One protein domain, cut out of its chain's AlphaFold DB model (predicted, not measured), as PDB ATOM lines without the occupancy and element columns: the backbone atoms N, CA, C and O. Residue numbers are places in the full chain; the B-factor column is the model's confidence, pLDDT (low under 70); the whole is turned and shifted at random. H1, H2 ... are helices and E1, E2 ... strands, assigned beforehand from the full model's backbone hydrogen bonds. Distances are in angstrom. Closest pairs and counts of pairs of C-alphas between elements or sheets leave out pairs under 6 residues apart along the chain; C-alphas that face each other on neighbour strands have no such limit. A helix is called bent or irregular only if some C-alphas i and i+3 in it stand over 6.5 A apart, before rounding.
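Overview. This is residues 6 to 148 of the 161 residues of a protein of Fibrobacter sp (UniProt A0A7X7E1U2). A strongly twisted sheet of seven strands runs through the middle, with H1 along one face and H2 and H3 over the other, making three layers, helices on both faces of a sheet; H4 only grazes the sheet. The 143 printed residues hold four named helices and seven named strands, in the order H1 E1 E2 H2 E3 E4 H3 E5 H4 E6 E7. The sheet is mixed, in the order E2 E1 E3 E4 E5 E6 E7, and the class is mixed, helices and strands. The whole is compact and rounded, with a radius of gyration of the C-alphas of 14.0 A and spans of 39 by 32 by 29 A.

Arrangement. E4, residues 72 to 78, and E5, residues 107 to 113, are parallel neighbours at 24 degrees, with N 75 and O 108 within hydrogen-bond range at 2.9 A. E6, residues 132 to 136, is parallel to E5, with N 111 and O 133 at 2.9 A, and forms a hairpin with edge strand E7, residues 143 to 146, with N 134 and O 144 at 3.0 A. E3, residues 61 to 65, forms a hairpin with E4, with N 63 and O 74 at 3.0 A. E1, residues 25 to 32, is antiparallel to E3, with N 26 and O 64 at 2.8 A, and bends by 64 degrees at residue 28. Edge strand E2, residues 36 to 40, forms a hairpin with E1, with N 38 and O 30 at 2.8 A. H1, residues 6 to 21, is over E4 at a height over the sheet of 6.6 A; its closest C-alphas to E4 are those of Ser 6 and Ile 78, 6.5 A. On the opposite face, H3, residues 87 to 99, is over E5 and only just over E4, which has 3 of its C-alphas, at a height of 9.7 A; Leu 94 and Val 107 of E5 have the closest C-alphas, 7.0 A. H2, residues 42 to 47, is on the same face as H3, over E1; the closest C-alphas are those of Ile 28 and Ala 45, 6.2 A. H4, residues 119 to 127, is irregular, with C-alphas 123 and 126 at 7.5 A, and only grazes the sheet with residues 120 to 125. E4, H3, E5 and E5, H4, E6 are strand-helix-strand units, parallel neighbour strands with a helix between along the chain, with right-handed crossovers; E2, H2, E3 is a split strand-helix-strand unit, its two strands running the same way with E1 between them in the sheet, and its crossover is left-handed. Every O i to N i+4 pair is within hydrogen-bond range in H2 and H3, 10 of 12 in H1 and 3 of 5 in H4.

Along the chain. H1 begins at C-alpha 6 (137.657, 161.288, 145.170) and is 20.3 A long; E7 ends at C-alpha 146 (131.933, 139.888, 138.748). E5 measures 20.0 A, E1 19.6 A, E4 19.2 A and H3 18.1 A.

Size, cuts and confidence. The farthest C-alphas, of Ser 47 and Gln 119, are 39.6 A apart. The printed part has no cut, and the link from H2 to E3 is long, with 13 residues. Mean pLDDT of the printed part is 90.4; residues 33 to 35, 53 to 56 and 82 are under 70.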
ATOM      1  N   SER A   6     137.853 162.421 144.249       81.75
ATOM      2  CA  SER A   6     137.657 161.288 145.170       81.75
ATOM      3  C   SER A   6     136.655 161.596 146.287       81.75
ATOM      4  O   SER A   6     135.898 160.719 146.691       81.75
ATOM      5  N   SER A   7     136.597 162.843 146.768       85.88
ATOM      6  CA  SER A   7     135.624 163.255 147.787       85.88
ATOM      7  C   SER A   7     134.196 163.282 147.241       85.88
ATOM      8  O   SER A   7     133.268 162.978 147.985       85.88
ATOM      9  N   ILE A   8     134.019 163.603 145.952       89.25
ATOM     10  CA  ILE A   8     132.714 163.532 145.278       89.25
ATOM     11  C   ILE A   8     132.257 162.074 145.205       89.25
ATOM     12  O   ILE A   8     131.197 161.751 145.725       89.25
ATOM     13  N   LEU A   9     133.107 161.176 144.696       92.44
ATOM     14  CA  LEU A   9     132.785 159.746 144.625       92.44
ATOM     15  C   LEU A   9     132.510 159.135 146.006       92.44
ATOM     16  O   LEU A   9     131.590 158.333 146.156       92.44
ATOM     17  N   THR A  10     133.271 159.535 147.027       93.69
ATOM     18  CA  THR A  10     133.031 159.119 148.419       93.69
ATOM     19  C   THR A  10     131.644 159.555 148.877       93.69
ATOM     20  O   THR A  10     130.889 158.748 149.417       93.69
ATOM     21  N   LYS A  11     131.292 160.825 148.650       94.06
ATOM     22  CA  LYS A  11     129.982 161.364 149.011       94.06
ATOM     23  C   LYS A  11     128.863 160.604 148.299       94.06
ATOM     24  O   LYS A  11     127.940 160.148 148.965       94.06
ATOM     25  N   ASP A  12     128.971 160.408 146.989       96.88
ATOM     26  CA  ASP A  12     127.963 159.683 146.208       96.88
ATOM     27  C   ASP A  12     127.846 158.218 146.651       96.88
ATOM     28  O   ASP A  12     126.749 157.668 146.716       96.88
ATOM     29  N   THR A  13     128.949 157.592 147.056       97.00
ATOM     30  CA  THR A  13     128.916 156.249 147.654       97.00
ATOM     31  C   THR A  13     128.107 156.235 148.958       97.00
ATOM     32  O   THR A  13     127.257 155.366 149.160       97.00
ATOM     33  N   LEU A  14     128.327 157.202 149.851       97.06
ATOM     34  CA  LEU A  14     127.639 157.245 151.145       97.06
ATOM     35  C   LEU A  14     126.171 157.683 151.033       97.06
ATOM     36  O   LEU A  14     125.331 157.175 151.768       97.06
ATOM     37  N   GLU A  15     125.846 158.607 150.130       97.31
ATOM     38  CA  GLU A  15     124.496 159.178 150.015       97.31
ATOM     39  C   GLU A  15     123.617 158.434 148.996       97.31
ATOM     40  O   GLU A  15     122.417 158.258 149.222       97.31
ATOM     41  N   VAL A  16     124.193 157.963 147.885       98.25
ATOM     42  CA  VAL A  16     123.444 157.362 146.768       98.25
ATOM     43  C   VAL A  16     123.560 155.844 146.765       98.25
ATOM     44  O   VAL A  16     122.537 155.165 146.765       98.25
ATOM     45  N   PHE A  17     124.774 155.285 146.787       98.50
ATOM     46  CA  PHE A  17     124.921 153.825 146.769       98.50
ATOM     47  C   PHE A  17     124.306 153.194 148.024       98.50
ATOM     48  O   PHE A  17     123.476 152.293 147.917       98.50
ATOM     49  N   CYS A  18     124.648 153.704 149.213       98.25
ATOM     50  CA  CYS A  18     124.139 153.139 150.464       98.25
ATOM     51  C   CYS A  18     122.607 153.188 150.550       98.25
ATOM     52  O   CYS A  18     122.006 152.228 151.013       98.25
ATOM     53  N   SER A  19     121.967 154.259 150.070       97.81
ATOM     54  CA  SER A  19     120.503 154.382 150.108       97.81
ATOM     55  C   SER A  19     119.781 153.481 149.101       97.81
ATOM     56  O   SER A  19     118.608 153.170 149.297       97.81
ATOM     57  N   LYS A  20     120.459 153.065 148.025       97.94
ATOM     58  CA  LYS A  20     119.889 152.199 146.982       97.94
ATOM     59  C   LYS A  20     120.124 150.715 147.227       97.94
ATOM     60  O   LYS A  20     119.255 149.910 146.905       97.94
ATOM     61  N   PHE A  21     121.296 150.354 147.746       98.31
ATOM     62  CA  PHE A  21     121.750 148.963 147.792       98.31
ATOM     63  C   PHE A  21     121.825 148.372 149.201       98.31
ATOM     64  O   PHE A  21     121.952 147.155 149.314       98.31
ATOM     65  N   LEU A  22     121.748 149.191 150.257       98.19
ATOM     66  CA  LEU A  22     121.846 148.744 151.650       98.19
ATOM     67  C   LEU A  22     120.558 149.069 152.418       98.19
ATOM     68  O   LEU A  22     119.848 150.018 152.087       98.19
ATOM     69  N   ILE A  23     120.249 148.275 153.444       97.81
ATOM     70  CA  ILE A  23     119.000 148.399 154.214       97.81
ATOM     71  C   ILE A  23     119.190 149.289 155.451       97.81
ATOM     72  O   ILE A  23     118.393 150.192 155.695       97.81
ATOM     73  N   ASP A  24     120.237 149.037 156.238       97.00
ATOM     74  CA  ASP A  24     120.607 149.807 157.431       97.00
ATOM     75  C   ASP A  24     122.136 150.005 157.462       97.00
ATOM     76  O   ASP A  24     122.853 149.290 158.179       97.00
ATOM     77  N   PRO A  25     122.655 150.933 156.631       96.56
ATOM     78  CA  PRO A  25     124.085 151.157 156.483       96.56
ATOM     79  C   PRO A  25     124.686 151.902 157.682       96.56
ATOM     80  O   PRO A  25     124.169 152.918 158.144       96.56
ATOM     81  N   ALA A  26     125.852 151.444 158.132       94.31
ATOM     82  CA  ALA A  26     126.677 152.088 159.145       94.31
ATOM     83  C   ALA A  26     128.111 152.284 158.629       94.31
ATOM     84  O   ALA A  26     128.763 151.331 158.195       94.31
ATOM     85  N   LEU A  27     128.614 153.519 158.710       94.94
ATOM     86  CA  LEU A  27     129.999 153.848 158.377       94.94
ATOM     87  C   LEU A  27     130.930 153.439 159.521       94.94
ATOM     88  O   LEU A  27     130.764 153.896 160.648       94.94
ATOM     89  N   ILE A  28     131.920 152.598 159.224       93.00
ATOM     90  CA  ILE A  28     132.924 152.142 160.195       93.00
ATOM     91  C   ILE A  28     134.232 152.902 160.008       93.00
ATOM     92  O   ILE A  28     134.864 153.314 160.979       93.00
ATOM     93  N   PHE A  29     134.660 153.065 158.757       92.25
ATOM     94  CA  PHE A  29     135.943 153.660 158.414       92.25
ATOM     95  C   PHE A  29     135.823 154.477 157.134       92.25
ATOM     96  O   PHE A  29     135.155 154.052 156.192       92.25
ATOM     97  N   LEU A  30     136.489 155.628 157.118       91.94
ATOM     98  CA  LEU A  30     136.673 156.472 155.948       91.94
ATOM     99  C   LEU A  30     138.085 157.058 155.961       91.94
ATOM    100  O   LEU A  30     138.450 157.784 156.897       91.94
ATOM    101  N   SER A  31     138.838 156.826 154.891       88.00
ATOM    102  CA  SER A  31     140.071 157.545 154.579       88.00
ATOM    103  C   SER A  31     139.935 158.380 153.309       88.00
ATOM    104  O   SER A  31     139.200 158.039 152.390       88.00
ATOM    105  N   GLU A  32     140.663 159.493 153.258       77.81
ATOM    106  CA  GLU A  32     140.870 160.275 152.038       77.81
ATOM    107  C   GLU A  32     142.218 159.920 151.391       77.81
ATOM    108  O   GLU A  32     143.137 159.403 152.041       77.81
ATOM    109  N   SER A  33     142.351 160.277 150.107       67.25
ATOM    110  CA  SER A  33     143.586 160.158 149.329       67.25
ATOM    111  C   SER A  33     144.804 160.638 150.129       67.25
ATOM    112  O   SER A  33     144.822 161.770 150.619       67.25
ATOM    113  N   GLY A  34     145.823 159.781 150.245       59.25
ATOM    114  CA  GLY A  34     146.992 160.018 151.099       59.25
ATOM    115  C   GLY A  34     146.908 159.371 152.488       59.25
ATOM    116  O   GLY A  34     147.644 159.786 153.380       59.25
ATOM    117  N   ASN A  35     146.038 158.367 152.675       61.62
ATOM    118  CA  ASN A  35     145.857 157.595 153.917       61.62
ATOM    119  C   ASN A  35     145.485 158.449 155.135       61.62
ATOM    120  O   ASN A  35     145.756 158.086 156.283       61.62
ATOM    121  N   LYS A  36     144.853 159.602 154.901       73.69
ATOM    122  CA  LYS A  36     144.358 160.440 155.986       73.69
ATOM    123  C   LYS A  36     143.041 159.855 156.475       73.69
ATOM    124  O   LYS A  36     142.030 159.956 155.787       73.69
ATOM    125  N   VAL A  37     143.051 159.271 157.670       76.00
ATOM    126  CA  VAL A  37     141.828 158.802 158.332       76.00
ATOM    127  C   VAL A  37     140.946 160.011 158.648       76.00
ATOM    128  O   VAL A  37     141.360 160.926 159.362       76.00
ATOM    129  N   VAL A  38     139.741 160.025 158.081       77.00
ATOM    130  CA  VAL A  38     138.728 161.070 158.290       77.00
ATOM    131  C   VAL A  38     137.708 160.623 159.325       77.00
ATOM    132  O   VAL A  38     137.244 161.433 160.126       77.00
ATOM    133  N   HIS A  39     137.378 159.333 159.336       82.00
ATOM    134  CA  HIS A  39     136.469 158.740 160.304       82.00
ATOM    135  C   HIS A  39     136.889 157.305 160.624       82.00
ATOM    136  O   HIS A  39     137.255 156.543 159.731       82.00
ATOM    137  N   GLN A  40     136.798 156.937 161.899       83.56
ATOM    138  CA  GLN A  40     136.993 155.571 162.368       83.56
ATOM    139  C   GLN A  40     136.160 155.357 163.633       83.56
ATOM    140  O   GLN A  40     136.461 155.923 164.688       83.56
ATOM    141  N   ASP A  41     135.124 154.528 163.548       83.94
ATOM    142  CA  ASP A  41     134.354 154.110 164.714       83.94
ATOM    143  C   ASP A  41     134.989 152.862 165.336       83.94
ATOM    144  O   ASP A  41     134.650 151.719 165.031       83.94
ATOM    145  N   ASN A  42     135.924 153.095 166.256       81.38
ATOM    146  CA  ASN A  42     136.606 152.031 166.989       81.38
ATOM    147  C   ASN A  42     135.668 151.165 167.840       81.38
ATOM    148  O   ASN A  42     135.998 150.011 168.114       81.38
ATOM    149  N   LYS A  43     134.526 151.696 168.296       82.69
ATOM    150  CA  LYS A  43     133.565 150.907 169.078       82.69
ATOM    151  C   LYS A  43     132.811 149.964 168.157       82.69
ATOM    152  O   LYS A  43     132.742 148.774 168.460       82.69
ATOM    153  N   LEU A  44     132.314 150.477 167.033       81.81
ATOM    154  CA  LEU A  44     131.636 149.671 166.031       81.81
ATOM    155  C   LEU A  44     132.588 148.620 165.454       81.81
ATOM    156  O   LEU A  44     132.256 147.440 165.502       81.81
ATOM    157  N   ALA A  45     133.798 149.013 165.046       82.06
ATOM    158  CA  ALA A  45     134.831 148.110 164.543       82.06
ATOM    159  C   ALA A  45     135.144 146.968 165.526       82.06
ATOM    160  O   ALA A  45     135.128 145.802 165.138       82.06
ATOM    161  N   LYS A  46     135.342 147.273 166.818       80.50
ATOM    162  CA  LYS A  46     135.551 146.244 167.852       80.50
ATOM    163  C   LYS A  46     134.322 145.367 168.064       80.50
ATOM    164  O   LYS A  46     134.475 144.165 168.250       80.50
ATOM    165  N   SER A  47     133.120 145.945 168.029       76.81
ATOM    166  CA  SER A  47     131.871 145.191 168.203       76.81
ATOM    167  C   SER A  47     131.630 144.171 167.088       76.81
ATOM    168  O   SER A  47     131.006 143.144 167.335       76.81
ATOM    169  N   ILE A  48     132.181 144.421 165.897       73.88
ATOM    170  CA  ILE A  48     132.144 143.508 164.749       73.88
ATOM    171  C   ILE A  48     133.472 142.752 164.548       73.88
ATOM    172  O   ILE A  48     133.667 142.120 163.521       73.88
ATOM    173  N   GLY A  49     134.405 142.830 165.504       72.88
ATOM    174  CA  GLY A  49     135.659 142.068 165.491       72.88
ATOM    175  C   GLY A  49     136.754 142.571 164.538       72.88
ATOM    176  O   GLY A  49     137.798 141.934 164.426       72.88
ATOM    177  N   LEU A  50     136.587 143.714 163.871       79.44
ATOM    178  CA  LEU A  50     137.606 144.260 162.971       79.44
ATOM    179  C   LEU A  50     138.705 145.004 163.735       79.44
ATOM    180  O   LEU A  50     138.466 146.046 164.348       79.44
ATOM    181  N   ASN A  51     139.944 144.524 163.619       76.56
ATOM    182  CA  ASN A  51     141.121 145.254 164.086       76.56
ATOM    183  C   ASN A  51     141.697 146.144 162.972       76.56
ATOM    184  O   ASN A  51     142.545 145.719 162.187       76.56
ATOM    185  N   ILE A  52     141.208 147.381 162.906       74.31
ATOM    186  CA  ILE A  52     141.519 148.342 161.837       74.31
ATOM    187  C   ILE A  52     142.888 149.017 162.054       74.31
ATOM    188  O   ILE A  52     143.595 149.303 161.095       74.31
ATOM    189  N   GLU A  53     143.328 149.201 163.304       65.56
ATOM    190  CA  GLU A  53     144.546 149.963 163.645       65.56
ATOM    191  C   GLU A  53     145.859 149.312 163.159       65.56
ATOM    192  O   GLU A  53     146.883 149.984 163.047       65.56
ATOM    193  N   ALA A  54     145.847 148.013 162.843       58.62
ATOM    194  CA  ALA A  54     147.047 147.253 162.489       58.62
ATOM    195  C   ALA A  54     147.301 147.113 160.974       58.62
ATOM    196  O   ALA A  54     148.332 146.556 160.587       58.62
ATOM    197  N   ASN A  55     146.388 147.566 160.106       65.88
ATOM    198  CA  ASN A  55     146.424 147.214 158.685       65.88
ATOM    199  C   ASN A  55     146.712 148.420 157.774       65.88
ATOM    200  O   ASN A  55     145.979 149.401 157.767       65.88
ATOM    201  N   LYS A  56     147.776 148.325 156.966       66.69
ATOM    202  CA  LYS A  56     148.166 149.353 155.980       66.69
ATOM    203  C   LYS A  56     147.394 149.272 154.656       66.69
ATOM    204  O   LYS A  56     147.523 150.178 153.844       66.69
ATOM    205  N   ASN A  57     146.616 148.210 154.443       76.00
ATOM    206  CA  ASN A  57     145.935 147.912 153.180       76.00
ATOM    207  C   ASN A  57     144.413 148.095 153.267       76.00
ATOM    208  O   ASN A  57     143.670 147.454 152.520       76.00
ATOM    209  N   LEU A  58     143.939 148.914 154.207       87.75
ATOM    210  CA  LEU A  58     142.517 149.225 154.315       87.75
ATOM    211  C   LEU A  58     142.014 149.883 153.021       87.75
ATOM    212  O   LEU A  58     142.794 150.526 152.312       87.75
ATOM    213  N   PRO A  59     140.736 149.686 152.678       91.38
ATOM    214  CA  PRO A  59     140.133 150.405 151.575       91.38
ATOM    215  C   PRO A  59     139.740 151.819 152.015       91.38
ATOM    216  O   PRO A  59     139.742 152.124 153.210       91.38
ATOM    217  N   ASP A  60     139.332 152.647 151.059       92.19
ATOM    218  CA  ASP A  60     138.866 154.005 151.353       92.19
ATOM    219  C   ASP A  60     137.674 154.041 152.317       92.19
ATOM    220  O   ASP A  60     137.595 154.920 153.174       92.19
ATOM    221  N   ILE A  61     136.743 153.089 152.195       94.25
ATOM    222  CA  ILE A  61     135.521 153.030 152.998       94.25
ATOM    223  C   ILE A  61     135.287 151.602 153.510       94.25
ATOM    224  O   ILE A  61     135.382 150.625 152.763       94.25
ATOM    225  N   ILE A  62     134.892 151.483 154.780       95.38
ATOM    226  CA  ILE A  62     134.337 150.243 155.345       95.38
ATOM    227  C   ILE A  62     132.937 150.529 155.878       95.38
ATOM    228  O   ILE A  62     132.755 151.413 156.722       95.38
ATOM    229  N   LEU A  63     131.964 149.756 155.402       96.62
ATOM    230  CA  LEU A  63     130.566 149.823 155.820       96.62
ATOM    231  C   LEU A  63     130.145 148.504 156.470       96.62
ATOM    232  O   LEU A  63     130.670 147.440 156.138       96.62
ATOM    233  N   ALA A  64     129.159 148.574 157.353       95.25
ATOM    234  CA  ALA A  64     128.323 147.435 157.707       95.25
ATOM    235  C   ALA A  64     126.895 147.705 157.241       95.25
ATOM    236  O   ALA A  64     126.410 148.821 157.398       95.25
ATOM    237  N   ASP A  65     126.217 146.687 156.721       96.25
ATOM    238  CA  ASP A  65     124.761 146.712 156.579       96.25
ATOM    239  C   ASP A  65     124.157 145.735 157.583       96.25
ATOM    240  O   ASP A  65     124.447 144.534 157.568       96.25
ATOM    241  N   ARG A  66     123.358 146.278 158.503       94.25
ATOM    242  CA  ARG A  66     122.760 145.543 159.626       94.25
ATOM    243  C   ARG A  66     121.329 145.096 159.342       94.25
ATOM    244  O   ARG A  66     120.749 144.400 160.171       94.25
ATOM    245  N   GLY A  67     120.752 145.519 158.220       94.00
ATOM    246  CA  GLY A  67     119.366 145.212 157.884       94.00
ATOM    247  C   GLY A  67     119.111 143.753 157.481       94.00
ATOM    248  O   GLY A  67     118.059 143.225 157.848       94.00
ATOM    249  N   PRO A  68     120.018 143.060 156.760       93.69
ATOM    250  CA  PRO A  68     119.861 141.635 156.481       93.69
ATOM    251  C   PRO A  68     119.879 140.773 157.753       93.69
ATOM    252  O   PRO A  68     120.462 141.140 158.770       93.69
ATOM    253  N   ALA A  69     119.304 139.564 157.679       93.06
ATOM    254  CA  ALA A  69     119.246 138.634 158.816       93.06
ATOM    255  C   ALA A  69     120.632 138.283 159.390       93.06
ATOM    256  O   ALA A  69     120.770 138.054 160.590       93.06
ATOM    257  N   THR A  70     121.651 138.230 158.529       92.06
ATOM    258  CA  THR A  70     123.054 138.218 158.946       92.06
ATOM    259  C   THR A  70     123.712 139.487 158.419       92.06
ATOM    260  O   THR A  70     123.718 139.668 157.202       92.06
ATOM    261  N   PRO A  71     124.258 140.354 159.292       93.06
ATOM    262  CA  PRO A  71     124.927 141.567 158.855       93.06
ATOM    263  C   PRO A  71     126.073 141.269 157.895       93.06
ATOM    264  O   PRO A  71     126.813 140.296 158.076       93.06
ATOM    265  N   ILE A  72     126.237 142.142 156.909       96.00
ATOM    266  CA  ILE A  72     127.348 142.077 155.962       96.00
ATOM    267  C   ILE A  72     128.328 143.214 156.217       96.00
ATOM    268  O   ILE A  72     127.955 144.290 156.689       96.00
ATOM    269  N   ILE A  73     129.589 142.971 155.880       96.94
ATOM    270  CA  ILE A  73     130.635 143.987 155.830       96.94
ATOM    271  C   ILE A  73     130.983 144.277 154.375       96.94
ATOM    272  O   ILE A  73     131.114 143.357 153.569       96.94
ATOM    273  N   ILE A  74     131.149 145.553 154.046       97.94
ATOM    274  CA  ILE A  74     131.482 146.005 152.703       97.94
ATOM    275  C   ILE A  74     132.806 146.766 152.749       97.94
ATOM    276  O   ILE A  74     132.902 147.829 153.363       97.94
ATOM    277  N   PHE A  75     133.818 146.230 152.071       96.94
ATOM    278  CA  PHE A  75     135.074 146.919 151.794       96.94
ATOM    279  C   PHE A  75     134.960 147.637 150.453       96.94
ATOM    280  O   PHE A  75     134.751 146.990 149.427       96.94
ATOM    281  N   THR A  76     135.083 148.962 150.467       96.69
ATOM    282  CA  THR A  76     134.792 149.807 149.307       96.69
ATOM    283  C   THR A  76     135.974 150.691 148.946       96.69
ATOM    284  O   THR A  76     136.412 151.499 149.762       96.69
ATOM    285  N   GLU A  77     136.450 150.567 147.711       94.88
ATOM    286  CA  GLU A  77     137.549 151.366 147.172       94.88
ATOM    287  C   GLU A  77     137.048 152.418 146.179       94.88
ATOM    288  O   GLU A  77     136.293 152.095 145.255       94.88
ATOM    289  N   ILE A  78     137.495 153.666 146.338       93.50
ATOM    290  CA  ILE A  78     137.145 154.791 145.473       93.50
ATOM    291  C   ILE A  78     138.253 155.001 144.440       93.50
ATOM    292  O   ILE A  78     139.286 155.622 144.695       93.50
ATOM    293  N   VAL A  79     138.018 154.554 143.208       90.69
ATOM    294  CA  VAL A  79     139.047 154.623 142.173       90.69
ATOM    295  C   VAL A  79     138.901 155.880 141.326       90.69
ATOM    296  O   VAL A  79     138.048 155.983 140.442       90.69
ATOM    297  N   HIS A  80     139.807 156.830 141.561       81.69
ATOM    298  CA  HIS A  80     139.962 158.022 140.725       81.69
ATOM    299  C   HIS A  80     141.211 157.987 139.827       81.69
ATOM    300  O   HIS A  80     141.168 158.485 138.705       81.69
ATOM    301  N   THR A  81     142.321 157.397 140.284       71.19
ATOM    302  CA  THR A  81     143.574 157.334 139.505       71.19
ATOM    303  C   THR A  81     144.135 155.929 139.371       71.19
ATOM    304  O   THR A  81     144.550 155.573 138.271       71.19
ATOM    305  N   ASP A  82     144.156 155.147 140.451       69.19
ATOM    306  CA  ASP A  82     144.706 153.789 140.454       69.19
ATOM    307  C   ASP A  82     144.232 152.997 141.686       69.19
ATOM    308  O   ASP A  82     143.661 153.586 142.603       69.19
ATOM    309  N   GLY A  83     144.514 151.693 141.700       79.62
ATOM    310  CA  GLY A  83     144.420 150.818 142.872       79.62
ATOM    311  C   GLY A  83     143.037 150.223 143.137       79.62
ATOM    312  O   GLY A  83     142.506 150.444 144.220       79.62
ATOM    313  N   PRO A  84     142.439 149.446 142.214       83.88
ATOM    314  CA  PRO A  84     141.159 148.792 142.474       83.88
ATOM    315  C   PRO A  84     141.288 147.686 143.534       83.88
ATOM    316  O   PRO A  84     142.387 147.329 143.971       83.88
ATOM    317  N   ILE A  85     140.161 147.078 143.914       89.50
ATOM    318  CA  ILE A  85     140.206 145.781 144.595       89.50
ATOM    319  C   ILE A  85     140.571 144.706 143.561       89.50
ATOM    320  O   ILE A  85     139.717 144.219 142.819       89.50
ATOM    321  N   ASP A  86     141.855 144.357 143.515       92.69
ATOM    322  CA  ASP A  86     142.372 143.183 142.806       92.69
ATOM    323  C   ASP A  86     142.316 141.917 143.682       92.69
ATOM    324  O   ASP A  86     141.936 141.971 144.857       92.69
ATOM    325  N   ASP A  87     142.665 140.754 143.124       94.19
ATOM    326  CA  ASP A  87     142.592 139.478 143.854       94.19
ATOM    327  C   ASP A  87     143.495 139.453 145.099       94.19
ATOM    328  O   ASP A  87     143.129 138.886 146.132       94.19
ATOM    329  N   SER A  88     144.669 140.088 145.035       92.88
ATOM    330  CA  SER A  88     145.601 140.166 146.165       92.88
ATOM    331  C   SER A  88     144.989 140.970 147.314       92.88
ATOM    332  O   SER A  88     144.931 140.509 148.460       92.88
ATOM    333  N   ARG A  89     144.444 142.148 146.996       92.38
ATOM    334  CA  ARG A  89     143.788 143.043 147.947       92.38
ATOM    335  C   ARG A  89     142.506 142.426 148.493       92.38
ATOM    336  O   ARG A  89     142.302 142.455 149.706       92.38
ATOM    337  N   LYS A  90     141.693 141.787 147.645       95.19
ATOM    338  CA  LYS A  90     140.507 141.019 148.057       95.19
ATOM    339  C   LYS A  90     140.877 139.960 149.095       95.19
ATOM    340  O   LYS A  90     140.250 139.900 150.148       95.19
ATOM    341  N   ASN A  91     141.914 139.158 148.848       94.69
ATOM    342  CA  ASN A  91     142.337 138.099 149.771       94.69
ATOM    343  C   ASN A  91     142.850 138.647 151.114       94.69
ATOM    344  O   ASN A  91     142.554 138.079 152.170       94.69
ATOM    345  N   ALA A  92     143.581 139.765 151.096       92.50
ATOM    346  CA  ALA A  92     144.040 140.431 152.313       92.50
ATOM    347  C   ALA A  92     142.868 140.968 153.155       92.50
ATOM    348  O   ALA A  92     142.817 140.752 154.367       92.50
ATOM    349  N   LEU A  93     141.901 141.623 152.509       93.94
ATOM    350  CA  LEU A  93     140.698 142.152 153.154       93.94
ATOM    351  C   LEU A  93     139.766 141.036 153.645       93.94
ATOM    352  O   LEU A  93     139.225 141.123 154.747       93.94
ATOM    353  N   LEU A  94     139.637 139.947 152.884       95.00
ATOM    354  CA  LEU A  94     138.908 138.759 153.319       95.00
ATOM    355  C   LEU A  94     139.536 138.187 154.590       95.00
ATOM    356  O   LEU A  94     138.831 137.950 155.564       95.00
ATOM    357  N   SER A  95     140.859 138.024 154.612       92.44
ATOM    358  CA  SER A  95     141.580 137.516 155.785       92.44
ATOM    359  C   SER A  95     141.360 138.396 157.019       92.44
ATOM    360  O   SER A  95     141.171 137.873 158.116       92.44
ATOM    361  N   LEU A  96     141.318 139.722 156.838       90.69
ATOM    362  CA  LEU A  96     140.988 140.671 157.903       90.69
ATOM    363  C   LEU A  96     139.572 140.441 158.455       90.69
ATOM    364  O   LEU A  96     139.395 140.379 159.670       90.69
ATOM    365  N   ALA A  97     138.573 140.283 157.584       92.81
ATOM    366  CA  ALA A  97     137.196 140.033 158.006       92.81
ATOM    367  C   ALA A  97     137.026 138.662 158.679       92.81
ATOM    368  O   ALA A  97     136.361 138.563 159.710       92.81
ATOM    369  N   LEU A  98     137.665 137.616 158.144       93.44
ATOM    370  CA  LEU A  98     137.644 136.276 158.737       93.44
ATOM    371  C   LEU A  98     138.278 136.273 160.135       93.44
ATOM    372  O   LEU A  98     137.735 135.659 161.050       93.44
ATOM    373  N   ALA A  99     139.383 136.999 160.327       89.31
ATOM    374  CA  ALA A  99     139.998 137.175 161.643       89.31
ATOM    375  C   ALA A  99     139.072 137.905 162.635       89.31
ATOM    376  O   ALA A  99     139.153 137.661 163.837       89.31
ATOM    377  N   GLY A 100     138.168 138.751 162.131       87.62
ATOM    378  CA  GLY A 100     137.099 139.381 162.908       87.62
ATOM    379  C   GLY A 100     135.853 138.520 163.122       87.62
ATOM    380  O   GLY A 100     134.906 138.976 163.753       87.62
ATOM    381  N   GLY A 101     135.835 137.277 162.631       90.44
ATOM    382  CA  GLY A 101     134.733 136.333 162.825       90.44
ATOM    383  C   GLY A 101     133.631 136.389 161.764       90.44
ATOM    384  O   GLY A 101     132.627 135.686 161.895       90.44
ATOM    385  N   PHE A 102     133.800 137.173 160.695       93.50
ATOM    386  CA  PHE A 102     132.878 137.128 159.561       93.50
ATOM    387  C   PHE A 102     133.026 135.816 158.788       93.50
ATOM    388  O   PHE A 102     134.108 135.241 158.685       93.50
ATOM    389  N   LYS A 103     131.929 135.359 158.181       95.50
ATOM    390  CA  LYS A 103     131.969 134.315 157.150       95.50
ATOM    391  C   LYS A 103     132.201 134.964 155.795       95.50
ATOM    392  O   LYS A 103     131.668 136.039 155.544       95.50
ATOM    393  N   ALA A 104     132.910 134.278 154.898       95.44
ATOM    394  CA  ALA A 104     133.210 134.792 153.559       95.44
ATOM    395  C   ALA A 104     131.959 135.202 152.757       95.44
ATOM    396  O   ALA A 104     132.011 136.148 151.982       95.44
ATOM    397  N   GLU A 105     130.825 134.528 152.965       95.50
ATOM    398  CA  GLU A 105     129.537 134.860 152.332       95.50
ATOM    399  C   GLU A 105     128.923 136.191 152.794       95.50
ATOM    400  O   GLU A 105     128.071 136.728 152.097       95.50
ATOM    401  N   ASN A 106     129.391 136.738 153.921       96.44
ATOM    402  CA  ASN A 106     128.942 138.011 154.489       96.44
ATOM    403  C   ASN A 106     129.949 139.147 154.249       96.44
ATOM    404  O   ASN A 106     129.853 140.199 154.880       96.44
ATOM    405  N   VAL A 107     130.943 138.928 153.382       97.38
ATOM    406  CA  VAL A 107     131.962 139.919 153.031       97.38
ATOM    407  C   VAL A 107     131.758 140.348 151.587       97.38
ATOM    408  O   VAL A 107     131.769 139.527 150.671       97.38
ATOM    409  N   VAL A 108     131.599 141.651 151.388       98.06
ATOM    410  CA  VAL A 108     131.396 142.278 150.086       98.06
ATOM    411  C   VAL A 108     132.603 143.143 149.749       98.06
ATOM    412  O   VAL A 108     133.134 143.864 150.594       98.06
ATOM    413  N   PHE A 109     133.017 143.082 148.488       98.12
ATOM    414  CA  PHE A 109     134.075 143.912 147.926       98.12
ATOM    415  C   PHE A 109     133.474 144.786 146.835       98.12
ATOM    416  O   PHE A 109     132.859 144.261 145.905       98.12
ATOM    417  N   LEU A 110     133.650 146.097 146.950       98.25
ATOM    418  CA  LEU A 110     133.091 147.082 146.037       98.25
ATOM    419  C   LEU A 110     134.202 147.983 145.497       98.25
ATOM    420  O   LEU A 110     134.962 148.570 146.260       98.25
ATOM    421  N   THR A 111     134.276 148.121 144.177       97.44
ATOM    422  CA  THR A 111     135.093 149.158 143.534       97.44
ATOM    423  C   THR A 111     134.173 150.205 142.916       97.44
ATOM    424  O   THR A 111     133.269 149.864 142.151       97.44
ATOM    425  N   VAL A 112     134.395 151.477 143.240       96.88
ATOM    426  CA  VAL A 112     133.573 152.598 142.772       96.88
ATOM    427  C   VAL A 112     134.341 153.430 141.758       96.88
ATOM    428  O   VAL A 112     135.489 153.811 141.983       96.88
ATOM    429  N   PHE A 113     133.670 153.765 140.662       95.75
ATOM    430  CA  PHE A 113     134.173 154.664 139.631       95.75
ATOM    431  C   PHE A 113     133.183 155.794 139.373       95.75
ATOM    432  O   PHE A 113     131.986 155.674 139.626       95.75
ATOM    433  N   ASN A 114     133.671 156.880 138.776       94.94
ATOM    434  CA  ASN A 114     132.786 157.938 138.301       94.94
ATOM    435  C   ASN A 114     131.864 157.454 137.174       94.94
ATOM    436  O   ASN A 114     130.662 157.683 137.207       94.94
ATOM    437  N   ASP A 115     132.443 156.801 136.163       95.25
ATOM    438  CA  ASP A 115     131.736 156.472 134.930       95.25
ATOM    439  C   ASP A 115     132.323 155.233 134.243       95.25
ATOM    440  O   ASP A 115     133.547 155.028 134.231       95.25
ATOM    441  N   ARG A 116     131.452 154.418 133.642       95.31
ATOM    442  CA  ARG A 116     131.824 153.167 132.964       95.31
ATOM    443  C   ARG A 116     132.622 153.385 131.680       95.31
ATOM    444  O   ARG A 116     133.422 152.540 131.290       95.31
ATOM    445  N   SER A 117     132.471 154.536 131.037       94.94
ATOM    446  CA  SER A 117     133.278 154.973 129.898       94.94
ATOM    447  C   SER A 117     134.555 155.716 130.320       94.94
ATOM    448  O   SER A 117     135.279 156.241 129.467       94.94
ATOM    449  N   SER A 118     134.901 155.759 131.609       92.56
ATOM    450  CA  SER A 118     136.141 156.407 132.042       92.56
ATOM    451  C   SER A 118     137.387 155.664 131.542       92.56
ATOM    452  O   SER A 118     137.436 154.435 131.439       92.56
ATOM    453  N   GLN A 119     138.447 156.417 131.227       92.50
ATOM    454  CA  GLN A 119     139.722 155.821 130.821       92.50
ATOM    455  C   GLN A 119     140.377 155.033 131.964       92.50
ATOM    456  O   GLN A 119     141.070 154.056 131.699       92.50
ATOM    457  N   VAL A 120     140.146 155.449 133.212       91.94
ATOM    458  CA  VAL A 120     140.639 154.772 134.416       91.94
ATOM    459  C   VAL A 120     140.035 153.374 134.511       91.94
ATOM    460  O   VAL A 120     140.788 152.405 134.530       91.94
ATOM    461  N   TYR A 121     138.704 153.248 134.431       94.69
ATOM    462  CA  TYR A 121     138.040 151.942 134.424       94.69
ATOM    463  C   TYR A 121     138.550 151.045 133.290       94.69
ATOM    464  O   TYR A 121     138.973 149.919 133.536       94.69
ATOM    465  N   ARG A 122     138.610 151.558 132.052       93.75
ATOM    466  CA  ARG A 122     139.106 150.775 130.903       93.75
ATOM    467  C   ARG A 122     140.517 150.219 131.096       93.75
ATOM    468  O   ARG A 122     140.808 149.152 130.569       93.75
ATOM    469  N   LYS A 123     141.394 150.947 131.791       92.06
ATOM    470  CA  LYS A 123     142.780 150.522 132.031       92.06
ATOM    471  C   LYS A 123     142.888 149.404 133.065       92.06
ATOM    472  O   LYS A 123     143.817 148.612 132.969       92.06
ATOM    473  N   ILE A 124     141.971 149.354 134.030       91.88
ATOM    474  CA  ILE A 124     142.098 148.477 135.204       91.88
ATOM    475  C   ILE A 124     141.001 147.414 135.297       91.88
ATOM    476  O   ILE A 124     141.034 146.575 136.187       91.88
ATOM    477  N   VAL A 125     140.029 147.408 134.380       94.00
ATOM    478  CA  VAL A 125     138.929 146.429 134.378       94.00
ATOM    479  C   VAL A 125     139.432 144.983 134.392       94.00
ATOM    480  O   VAL A 125     138.835 144.129 135.037       94.00
ATOM    481  N   SER A 126     140.560 144.709 133.733       94.12
ATOM    482  CA  SER A 126     141.175 143.380 133.692       94.12
ATOM    483  C   SER A 126     141.829 142.948 135.005       94.12
ATOM    484  O   SER A 126     142.164 141.776 135.132       94.12
ATOM    485  N   SER A 127     142.057 143.866 135.948       94.12
ATOM    486  CA  SER A 127     142.634 143.562 137.264       94.12
ATOM    487  C   SER A 127     141.600 143.547 138.387       94.12
ATOM    488  O   SER A 127     141.971 143.308 139.532       94.12
ATOM    489  N   LEU A 128     140.323 143.820 138.097       96.31
ATOM    490  CA  LEU A 128     139.257 143.727 139.091       96.31
ATOM    491  C   LEU A 128     139.090 142.278 139.548       96.31
ATOM    492  O   LEU A 128     138.985 141.371 138.721       96.31
ATOM    493  N   ALA A 129     139.026 142.071 140.862       96.62
ATOM    494  CA  ALA A 129     138.842 140.745 141.428       96.62
ATOM    495  C   ALA A 129     137.497 140.143 141.005       96.62
ATOM    496  O   ALA A 129     136.450 140.791 141.109       96.62
ATOM    497  N   TRP A 130     137.484 138.869 140.620       97.00
ATOM    498  CA  TRP A 130     136.220 138.137 140.532       97.00
ATOM    499  C   TRP A 130     135.589 137.987 141.926       97.00
ATOM    500  O   TRP A 130     136.247 138.181 142.945       97.00
ATOM    501  N   GLY A 131     134.300 137.667 142.005       96.38
ATOM    502  CA  GLY A 131     133.539 137.629 143.260       96.38
ATOM    503  C   GLY A 131     133.418 138.995 143.944       96.38
ATOM    504  O   GLY A 131     133.421 139.056 145.173       96.38
ATOM    505  N   SER A 132     133.385 140.077 143.164       97.62
ATOM    506  CA  SER A 132     133.276 141.458 143.646       97.62
ATOM    507  C   SER A 132     132.234 142.248 142.849       97.62
ATOM    508  O   SER A 132     131.693 141.770 141.845       97.62
ATOM    509  N   PHE A 133     131.939 143.459 143.315       98.19
ATOM    510  CA  PHE A 133     130.996 144.373 142.691       98.19
ATOM    511  C   PHE A 133     131.701 145.617 142.163       98.19
ATOM    512  O   PHE A 133     132.673 146.107 142.749       98.19
ATOM    513  N   VAL A 134     131.159 146.165 141.079       98.12
ATOM    514  CA  VAL A 134     131.560 147.469 140.554       98.12
ATOM    515  C   VAL A 134     130.339 148.361 140.448       98.12
ATOM    516  O   VAL A 134     129.316 147.954 139.891       98.12
ATOM    517  N   TRP A 135     130.465 149.583 140.952       98.31
ATOM    518  CA  TRP A 135     129.422 150.595 140.870       98.31
ATOM    519  C   TRP A 135     129.945 151.866 140.202       98.31
ATOM    520  O   TRP A 135     131.108 152.247 140.372       98.31
ATOM    521  N   PHE A 136     129.078 152.509 139.424       97.69
ATOM    522  CA  PHE A 136     129.387 153.738 138.704       97.69
ATOM    523  C   PHE A 136     128.436 154.833 139.155       97.69
ATOM    524  O   PHE A 136     127.221 154.670 139.065       97.69
ATOM    525  N   VAL A 137     128.989 155.969 139.571       97.00
ATOM    526  CA  VAL A 137     128.186 157.127 139.985       97.00
ATOM    527  C   VAL A 137     127.267 157.608 138.857       97.00
ATOM    528  O   VAL A 137     126.126 157.984 139.115       97.00
ATOM    529  N   SER A 138     127.722 157.552 137.602       97.25
ATOM    530  CA  SER A 138     126.923 157.950 136.437       97.25
ATOM    531  C   SER A 138     125.761 157.007 136.098       97.25
ATOM    532  O   SER A 138     124.861 157.396 135.354       97.25
ATOM    533  N   GLU A 139     125.747 155.790 136.648       97.69
ATOM    534  CA  GLU A 139     124.718 154.773 136.412       97.69
ATOM    535  C   GLU A 139     124.189 154.248 137.762       97.69
ATOM    536  O   GLU A 139     124.330 153.062 138.062       97.69
ATOM    537  N   PRO A 140     123.585 155.110 138.605       97.81
ATOM    538  CA  PRO A 140     123.452 154.861 140.042       97.81
ATOM    539  C   PRO A 140     122.501 153.714 140.401       97.81
ATOM    540  O   PRO A 140     122.593 153.184 141.504       97.81
ATOM    541  N   ASP A 141     121.603 153.331 139.493       98.19
ATOM    542  CA  ASP A 141     120.666 152.214 139.665       98.19
ATOM    543  C   ASP A 141     121.251 150.861 139.231       98.19
ATOM    544  O   ASP A 141     120.652 149.817 139.480       98.19
ATOM    545  N   ASN A 142     122.416 150.861 138.577       97.94
ATOM    546  CA  ASN A 142     123.020 149.671 137.996       97.94
ATOM    547  C   ASN A 142     124.253 149.238 138.788       97.94
ATOM    548  O   ASN A 142     125.013 150.057 139.300       97.94
ATOM    549  N   ILE A 143     124.497 147.932 138.829       97.56
ATOM    550  CA  ILE A 143     125.689 147.352 139.443       97.56
ATOM    551  C   ILE A 143     126.233 146.242 138.546       97.56
ATOM    552  O   ILE A 143     125.470 145.466 137.969       97.56
ATOM    553  N   ILE A 144     127.555 146.164 138.409       97.56
ATOM    554  CA  ILE A 144     128.206 145.022 137.764       97.56
ATOM    555  C   ILE A 144     128.552 143.998 138.838       97.56
ATOM    556  O   ILE A 144     129.168 144.333 139.851       97.56
ATOM    557  N   VAL A 145     128.205 142.740 138.574       96.56
ATOM    558  CA  VAL A 145     128.572 141.592 139.406       96.56
ATOM    559  C   VAL A 145     129.642 140.780 138.682       96.56
ATOM    560  O   VAL A 145     129.372 140.152 137.657       96.56
ATOM    561  N   LEU A 146     130.863 140.766 139.217       96.25
ATOM    562  CA  LEU A 146     131.933 139.888 138.748       96.25
ATOM    563  C   LEU A 146     131.791 138.561 139.490       96.25
ATOM    564  O   LEU A 146     132.110 138.475 140.669       96.25
ATOM    565  N   LYS A 147     131.288 137.511 138.839       93.19
ATOM    566  CA  LYS A 147     131.025 136.213 139.485       93.19
ATOM    567  C   LYS A 147     132.216 135.253 139.344       93.19
ATOM    568  O   LYS A 147     132.609 134.945 138.229       93.19
ATOM    569  N   ASP A 148     132.739 134.739 140.460       91.25
ATOM    570  CA  ASP A 148     133.771 133.678 140.505       91.25
ATOM    571  C   ASP A 148     133.206 132.279 140.789       91.25
ATOM    572  O   ASP A 148     133.875 131.276 140.545       91.25
TER     573      ASP A 148